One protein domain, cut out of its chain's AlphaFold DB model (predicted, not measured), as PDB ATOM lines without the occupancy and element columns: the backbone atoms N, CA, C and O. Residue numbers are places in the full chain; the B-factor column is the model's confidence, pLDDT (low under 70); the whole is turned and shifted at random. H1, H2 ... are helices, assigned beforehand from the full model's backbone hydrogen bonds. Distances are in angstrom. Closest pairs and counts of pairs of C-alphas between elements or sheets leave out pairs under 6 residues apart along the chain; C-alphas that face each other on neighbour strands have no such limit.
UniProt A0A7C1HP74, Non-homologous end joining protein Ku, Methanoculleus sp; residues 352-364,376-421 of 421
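What this domain is: This is residues 352 to 364 and 376 to 421 of the 421 residues of the protein "Non-homologous end joining protein Ku" of Methanoculleus sp (UniProt A0A7C1HP74). Two helices, H1 and H3, run side by side at one end of a long, thin shape, and a third helix, H2, lies alone at the other end. A long strand-free arm of chain, residues 390 to 407, folds back from the end of H2 and crosses the open space to H3. The printed part has 59 residues with three named helices, H1, H2 and H3 in chain order, and no named strand; the class is all helix. The whole is extended, a rod with a radius of gyration of the C-alphas of 19.0 A and spans of 56 by 25 by 19 A.

Where its parts are: Find C-alpha 352 at (22.069, 7.857, -56.349); from there H1, residues 352 to 364, runs 18.6 A from first to last C-alpha. After the cut, look at C-alpha 376 at (46.674, -10.050, -37.116), where H2 begins; it holds residues 376 to 389 and is 19.8 A long. H3, residues 408 to 419, is 16.9 A long and ends at C-alpha 419 at (33.421, 8.579, -42.174).

How they stand to each other: Look first at H1 and H3, which touch, with 11 pairs of C-alphas within 8 A. Their closest C-alphas are those of Ile 360 and Ala 416, 5.8 A apart. Their lines stand at a shallow tilt of 29 degrees, and they run the same way. H2 is apart from H1 and apart from H3. In H1, H2 and H3 every O i to N i+4 pair is within hydrogen-bond range.

The domain as a whole: The two C-alphas farthest apart, those of Glu 352 and Gly 391, are 56.0 A apart. Residues 365 to 375 are not printed, and C-alphas 364 and 376 are 20.7 A apart across this cut between H1 and H2. The link from H2 to H3, 18 residues, is long, and its residues 397 to 405 stand free. The mean pLDDT of the printed part is 80.5; residues 393 to 405 and residue 421 are under 70.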
ATOM      1  N   GLU A 352      21.948   7.509 -57.776       89.69
ATOM      2  CA  GLU A 352      22.069   7.857 -56.349       89.69
ATOM      3  C   GLU A 352      22.965   6.845 -55.613       89.69
ATOM      4  O   GLU A 352      23.823   7.223 -54.808       89.69
ATOM      5  N   GLU A 353      22.810   5.553 -55.919       88.25
ATOM      6  CA  GLU A 353      23.687   4.487 -55.433       88.25
ATOM      7  C   GLU A 353      25.139   4.700 -55.887       88.25
ATOM      8  O   GLU A 353      26.062   4.542 -55.078       88.25
ATOM      9  N   ILE A 354      25.353   5.112 -57.145       93.44
ATOM     10  CA  ILE A 354      26.681   5.413 -57.701       93.44
ATOM     11  C   ILE A 354      27.318   6.624 -57.002       93.44
ATOM     12  O   ILE A 354      28.456   6.516 -56.540       93.44
ATOM     13  N   GLU A 355      26.620   7.761 -56.897       91.69
ATOM     14  CA  GLU A 355      27.148   8.982 -56.261       91.69
ATOM     15  C   GLU A 355      27.561   8.732 -54.804       91.69
ATOM     16  O   GLU A 355      28.643   9.130 -54.353       91.69
ATOM     17  N   LEU A 356      26.718   8.016 -54.060       89.56
ATOM     18  CA  LEU A 356      26.952   7.724 -52.655       89.56
ATOM     19  C   LEU A 356      28.090   6.710 -52.453       89.56
ATOM     20  O   LEU A 356      28.911   6.873 -51.544       89.56
ATOM     21  N   ALA A 357      28.186   5.690 -53.313       90.94
ATOM     22  CA  ALA A 357      29.316   4.765 -53.321       90.94
ATOM     23  C   ALA A 357      30.631   5.473 -53.693       90.94
ATOM     24  O   ALA A 357      31.654   5.233 -53.045       90.94
ATOM     25  N   HIS A 358      30.605   6.388 -54.668       93.06
ATOM     26  CA  HIS A 358      31.761   7.195 -55.068       93.06
ATOM     27  C   HIS A 358      32.309   8.008 -53.891       93.06
ATOM     28  O   HIS A 358      33.504   7.944 -53.606       93.06
ATOM     29  N   HIS A 359      31.438   8.688 -53.135       91.00
ATOM     30  CA  HIS A 359      31.855   9.449 -51.955       91.00
ATOM     31  C   HIS A 359      32.564   8.579 -50.902       91.00
ATOM     32  O   HIS A 359      33.580   8.980 -50.331       91.00
ATOM     33  N   ILE A 360      32.067   7.361 -50.658       91.62
ATOM     34  CA  ILE A 360      32.700   6.407 -49.734       91.62
ATOM     35  C   ILE A 360      34.079   5.978 -50.257       91.62
ATOM     36  O   ILE A 360      35.036   5.926 -49.483       91.62
ATOM     37  N   VAL A 361      34.205   5.705 -51.562       94.00
ATOM     38  CA  VAL A 361      35.486   5.346 -52.193       94.00
ATOM     39  C   VAL A 361      36.492   6.493 -52.098       94.00
ATOM     40  O   VAL A 361      37.634   6.246 -51.714       94.00
ATOM     41  N   GLU A 362      36.097   7.739 -52.363       93.56
ATOM     42  CA  GLU A 362      36.974   8.909 -52.203       93.56
ATOM     43  C   GLU A 362      37.459   9.068 -50.757       93.56
ATOM     44  O   GLU A 362      38.653   9.249 -50.521       93.56
ATOM     45  N   LYS A 363      36.558   8.943 -49.773       92.06
ATOM     46  CA  LYS A 363      36.892   9.062 -48.341       92.06
ATOM     47  C   LYS A 363      37.809   7.947 -47.836       92.06
ATOM     48  O   LYS A 363      38.597   8.184 -46.923       92.06
ATOM     49  N   LEU A 364      37.704   6.744 -48.403       91.00
ATOM     50  CA  LEU A 364      38.542   5.590 -48.061       91.00
ATOM     51  C   LEU A 364      39.812   5.476 -48.923       91.00
ATOM     52  O   LEU A 364      40.660   4.626 -48.643       91.00
ATOM     53  N   ARG A 376      47.413  -9.984 -38.382       86.62
ATOM     54  CA  ARG A 376      46.674 -10.050 -37.116       86.62
ATOM     55  C   ARG A 376      46.399 -11.483 -36.653       86.62
ATOM     56  O   ARG A 376      46.223 -11.693 -35.454       86.62
ATOM     57  N   ASN A 377      46.328 -12.461 -37.560       84.06
ATOM     58  CA  ASN A 377      46.096 -13.853 -37.186       84.06
ATOM     59  C   ASN A 377      47.367 -14.474 -36.599       84.06
ATOM     60  O   ASN A 377      47.312 -15.029 -35.502       84.06
ATOM     61  N   SER A 378      48.515 -14.302 -37.261       85.31
ATOM     62  CA  SER A 378      49.805 -14.730 -36.707       85.31
ATOM     63  C   SER A 378      50.098 -14.034 -35.374       85.31
ATOM     64  O   SER A 378      50.406 -14.719 -34.403       85.31
ATOM     65  N   ALA A 379      49.871 -12.721 -35.253       86.00
ATOM     66  CA  ALA A 379      50.060 -11.994 -33.991       86.00
ATOM     67  C   ALA A 379      49.184 -12.534 -32.833       86.00
ATOM     68  O   ALA A 379      49.667 -12.734 -31.713       86.00
ATOM     69  N   ARG A 380      47.902 -12.835 -33.097       86.31
ATOM     70  CA  ARG A 380      46.994 -13.484 -32.126       86.31
ATOM     71  C   ARG A 380      47.472 -14.884 -31.737       86.31
ATOM     72  O   ARG A 380      47.362 -15.273 -30.575       86.31
ATOM     73  N   LEU A 381      48.005 -15.631 -32.696       87.81
ATOM     74  CA  LEU A 381      48.486 -16.993 -32.506       87.81
ATOM     75  C   LEU A 381      49.793 -17.034 -31.698       87.81
ATOM     76  O   LEU A 381      49.908 -17.844 -30.781       87.81
ATOM     77  N   GLU A 382      50.729 -16.113 -31.941       88.31
ATOM     78  CA  GLU A 382      51.919 -15.922 -31.101       88.31
ATOM     79  C   GLU A 382      51.550 -15.521 -29.673       88.31
ATOM     80  O   GLU A 382      52.109 -16.058 -28.714       88.31
ATOM     81  N   ALA A 383      50.586 -14.609 -29.503       87.62
ATOM     82  CA  ALA A 383      50.072 -14.249 -28.186       87.62
ATOM     83  C   ALA A 383      49.476 -15.466 -27.457       87.62
ATOM     84  O   ALA A 383      49.744 -15.651 -26.269       87.62
ATOM     85  N   LEU A 384      48.726 -16.323 -28.162       88.62
ATOM     86  CA  LEU A 384      48.158 -17.553 -27.604       88.62
ATOM     87  C   LEU A 384      49.245 -18.553 -27.190       88.62
ATOM     88  O   LEU A 384      49.180 -19.088 -26.085       88.62
ATOM     89  N   ILE A 385      50.244 -18.779 -28.047       89.81
ATOM     90  CA  ILE A 385      51.379 -19.672 -27.768       89.81
ATOM     91  C   ILE A 385      52.156 -19.174 -26.545       89.81
ATOM     92  O   ILE A 385      52.391 -19.946 -25.618       89.81
ATOM     93  N   ARG A 386      52.496 -17.879 -26.502       88.62
ATOM     94  CA  ARG A 386      53.219 -17.242 -25.392       88.62
ATOM     95  C   ARG A 386      52.451 -17.328 -24.076       88.62
ATOM     96  O   ARG A 386      53.001 -17.812 -23.095       88.62
ATOM     97  N   ALA A 387      51.173 -16.949 -24.061       89.38
ATOM     98  CA  ALA A 387      50.357 -17.040 -22.853       89.38
ATOM     99  C   ALA A 387      50.269 -18.485 -22.340       89.38
ATOM    100  O   ALA A 387      50.486 -18.724 -21.156       89.38
ATOM    101  N   ARG A 388      50.036 -19.460 -23.233       87.25
ATOM    102  CA  ARG A 388      49.998 -20.885 -22.868       87.25
ATOM    103  C   ARG A 388      51.339 -21.387 -22.328       87.25
ATOM    104  O   ARG A 388      51.329 -22.127 -21.350       87.25
ATOM    105  N   ALA A 389      52.462 -20.964 -22.911       88.12
ATOM    106  CA  ALA A 389      53.804 -21.291 -22.422       88.12
ATOM    107  C   ALA A 389      54.093 -20.693 -21.029       88.12
ATOM    108  O   ALA A 389      54.784 -21.306 -20.223       88.12
ATOM    109  N   GLU A 390      53.514 -19.533 -20.719       91.12
ATOM    110  CA  GLU A 390      53.579 -18.871 -19.407       91.12
ATOM    111  C   GLU A 390      52.524 -19.394 -18.403       91.12
ATOM    112  O   GLU A 390      52.347 -18.815 -17.332       91.12
ATOM    113  N   GLY A 391      51.772 -20.449 -18.744       82.06
ATOM    114  CA  GLY A 391      50.700 -21.002 -17.903       82.06
ATOM    115  C   GLY A 391      49.424 -20.149 -17.834       82.06
ATOM    116  O   GLY A 391      48.520 -20.451 -17.056       82.06
ATOM    117  N   ARG A 392      49.315 -19.094 -18.649       76.19
ATOM    118  CA  ARG A 392      48.171 -18.175 -18.705       76.19
ATOM    119  C   ARG A 392      47.171 -18.603 -19.786       76.19
ATOM    120  O   ARG A 392      47.530 -18.961 -20.907       76.19
ATOM    121  N   GLY A 393      45.879 -18.538 -19.473       65.44
ATOM    122  CA  GLY A 393      44.830 -18.655 -20.487       65.44
ATOM    123  C   GLY A 393      44.632 -17.321 -21.207       65.44
ATOM    124  O   GLY A 393      44.442 -16.307 -20.539       65.44
ATOM    125  N   LEU A 394      44.624 -17.307 -22.544       59.59
ATOM    126  CA  LEU A 394      44.042 -16.173 -23.268       59.59
ATOM    127  C   LEU A 394      42.519 -16.277 -23.269       59.59
ATOM    128  O   LEU A 394      41.960 -17.294 -23.683       59.59
ATOM    129  N   VAL A 395      41.872 -15.173 -22.910       60.03
ATOM    130  CA  VAL A 395      40.521 -14.863 -23.370       60.03
ATOM    131  C   VAL A 395      40.679 -14.214 -24.743       60.03
ATOM    132  O   VAL A 395      41.227 -13.121 -24.851       60.03
ATOM    133  N   LEU A 396      40.262 -14.912 -25.797       61.91
ATOM    134  CA  LEU A 396      40.177 -14.321 -27.132       61.91
ATOM    135  C   LEU A 396      38.920 -13.445 -27.191       61.91
ATOM    136  O   LEU A 396      37.859 -13.868 -26.731       61.91
ATOM    137  N   GLU A 397      39.030 -12.240 -27.751       60.72
ATOM    138  CA  GLU A 397      37.860 -11.391 -27.993       60.72
ATOM    139  C   GLU A 397      36.869 -12.108 -28.919       60.72
ATOM    140  O   GLU A 397      37.251 -12.646 -29.961       60.72
ATOM    141  N   GLY A 398      35.592 -12.117 -28.526       55.97
ATOM    142  CA  GLY A 398      34.527 -12.743 -29.303       55.97
ATOM    143  C   GLY A 398      34.285 -12.036 -30.638       55.97
ATOM    144  O   GLY A 398      34.527 -10.836 -30.785       55.97
ATOM    145  N   GLU A 399      33.771 -12.779 -31.618       58.66
ATOM    146  CA  GLU A 399      33.399 -12.215 -32.914       58.66
ATOM    147  C   GLU A 399      32.371 -11.085 -32.750       58.66
ATOM    148  O   GLU A 399      31.380 -11.216 -32.023       58.66
ATOM    149  N   ARG A 400      32.573  -9.969 -33.464       58.25
ATOM    150  CA  ARG A 400      31.554  -8.917 -33.540       58.25
ATOM    151  C   ARG A 400      30.306  -9.503 -34.196       58.25
ATOM    152  O   ARG A 400      30.343  -9.925 -35.351       58.25
ATOM    153  N   ARG A 401      29.195  -9.503 -33.453       61.09
ATOM    154  CA  ARG A 401      27.874  -9.919 -33.935       61.09
ATOM    155  C   ARG A 401      27.555  -9.203 -35.250       61.09
ATOM    156  O   ARG A 401      27.510  -7.976 -35.280       61.09
ATOM    157  N   ARG A 402      27.295  -9.971 -36.313       58.62
ATOM    158  CA  ARG A 402      26.816  -9.423 -37.589       58.62
ATOM    159  C   ARG A 402      25.492  -8.692 -37.345       58.62
ATOM    160  O   ARG A 402      24.563  -9.266 -36.771       58.62
ATOM    161  N   VAL A 403      25.432  -7.426 -37.745       65.12
ATOM    162  CA  VAL A 403      24.192  -6.642 -37.764       65.12
ATOM    163  C   VAL A 403      23.327  -7.157 -38.920       65.12
ATOM    164  O   VAL A 403      23.855  -7.633 -39.926       65.12
ATOM    165  N   SER A 404      22.004  -7.142 -38.756       61.75
ATOM    166  CA  SER A 404      21.059  -7.553 -39.801       61.75
ATOM    167  C   SER A 404      21.174  -6.664 -41.039       61.75
ATOM    168  O   SER A 404      21.433  -5.468 -40.911       61.75
ATOM    169  N   ALA A 405      20.944  -7.239 -42.221       58.00
ATOM    170  CA  ALA A 405      20.989  -6.509 -43.483       58.00
ATOM    171  C   ALA A 405      19.992  -5.336 -43.483       58.00
ATOM    172  O   ALA A 405      18.788  -5.538 -43.315       58.00
ATOM    173  N   LYS A 406      20.522  -4.125 -43.661       75.88
ATOM    174  CA  LYS A 406      19.767  -2.917 -44.013       75.88
ATOM    175  C   LYS A 406      19.542  -2.880 -45.528       75.88
ATOM    176  O   LYS A 406      20.114  -3.694 -46.256       75.88
ATOM    177  N   THR A 407      18.738  -1.935 -46.008       83.06
ATOM    178  CA  THR A 407      18.680  -1.648 -47.454       83.06
ATOM    179  C   THR A 407      20.020  -1.071 -47.938       83.06
ATOM    180  O   THR A 407      20.748  -0.482 -47.136       83.06
ATOM    181  N   LEU A 408      20.370  -1.249 -49.220       79.62
ATOM    182  CA  LEU A 408      21.682  -0.849 -49.757       79.62
ATOM    183  C   LEU A 408      21.940   0.652 -49.552       79.62
ATOM    184  O   LEU A 408      22.902   1.021 -48.883       79.62
ATOM    185  N   VAL A 409      21.015   1.499 -50.011       82.62
ATOM    186  CA  VAL A 409      21.067   2.960 -49.835       82.62
ATOM    187  C   VAL A 409      21.179   3.367 -48.355       82.62
ATOM    188  O   VAL A 409      21.981   4.230 -48.009       82.62
ATOM    189  N   GLU A 410      20.437   2.731 -47.441       85.56
ATOM    190  CA  GLU A 410      20.528   3.027 -46.000       85.56
ATOM    191  C   GLU A 410      21.903   2.662 -45.415       85.56
ATOM    192  O   GLU A 410      22.475   3.439 -44.645       85.56
ATOM    193  N   ALA A 411      22.453   1.505 -45.796       84.25
ATOM    194  CA  ALA A 411      23.776   1.059 -45.365       84.25
ATOM    195  C   ALA A 411      24.892   1.972 -45.900       84.25
ATOM    196  O   ALA A 411      25.821   2.312 -45.161       84.25
ATOM    197  N   LEU A 412      24.787   2.410 -47.157       84.00
ATOM    198  CA  LEU A 412      25.717   3.358 -47.765       84.00
ATOM    199  C   LEU A 412      25.639   4.735 -47.074       84.00
ATOM    200  O   LEU A 412      26.675   5.272 -46.683       84.00
ATOM    201  N   ARG A 413      24.436   5.272 -46.812       85.12
ATOM    202  CA  ARG A 413      24.263   6.573 -46.131       85.12
ATOM    203  C   ARG A 413      24.829   6.551 -44.709       85.12
ATOM    204  O   ARG A 413      25.529   7.479 -44.313       85.12
ATOM    205  N   GLU A 414      24.579   5.486 -43.943       85.88
ATOM    206  CA  GLU A 414      25.174   5.319 -42.607       85.88
ATOM    207  C   GLU A 414      26.703   5.193 -42.666       85.88
ATOM    208  O   GLU A 414      27.393   5.748 -41.809       85.88
ATOM    209  N   THR A 415      27.237   4.513 -43.686       83.81
ATOM    210  CA  THR A 415      28.686   4.383 -43.894       83.81
ATOM    211  C   THR A 415      29.313   5.747 -44.181       83.81
ATOM    212  O   THR A 415      30.266   6.117 -43.499       83.81
ATOM    213  N   ALA A 416      28.743   6.542 -45.091       82.50
ATOM    214  CA  ALA A 416      29.201   7.907 -45.352       82.50
ATOM    215  C   ALA A 416      29.200   8.772 -44.070       82.50
ATOM    216  O   ALA A 416      30.248   9.276 -43.671       82.50
ATOM    217  N   LEU A 417      28.082   8.815 -43.331       85.50
ATOM    218  CA  LEU A 417      27.949   9.530 -42.044       85.50
ATOM    219  C   LEU A 417      28.841   8.982 -40.907       85.50
ATOM    220  O   LEU A 417      28.952   9.580 -39.830       85.50
ATOM    221  N   SER A 418      29.426   7.795 -41.074       84.88
ATOM    222  CA  SER A 418      30.414   7.239 -40.142       84.88
ATOM    223  C   SER A 418      31.843   7.691 -40.450       84.88
ATOM    224  O   SER A 418      32.659   7.705 -39.539       84.88
ATOM    225  N   LEU A 419      32.120   8.090 -41.698       82.88
ATOM    226  CA  LEU A 419      33.421   8.579 -42.174       82.88
ATOM    227  C   LEU A 419      33.579  10.106 -42.045       82.88
ATOM    228  O   LEU A 419      34.662  10.637 -42.277       82.88
ATOM    229  N   GLU A 420      32.510  10.817 -41.682       76.88
ATOM    230  CA  GLU A 420      32.524  12.257 -41.377       76.88
ATOM    231  C   GLU A 420      32.765  12.577 -39.888       76.88
ATOM    232  O   GLU A 420      32.843  13.750 -39.522       76.88
ATOM    233  N   ARG A 421      32.862  11.550 -39.033       58.72
ATOM    234  CA  ARG A 421      33.060  11.645 -37.576       58.72
ATOM    235  C   ARG A 421      34.461  11.223 -37.151       58.72
ATOM    236  O   ARG A 421      34.948  11.844 -36.181       58.72
TER     237      ARG A 421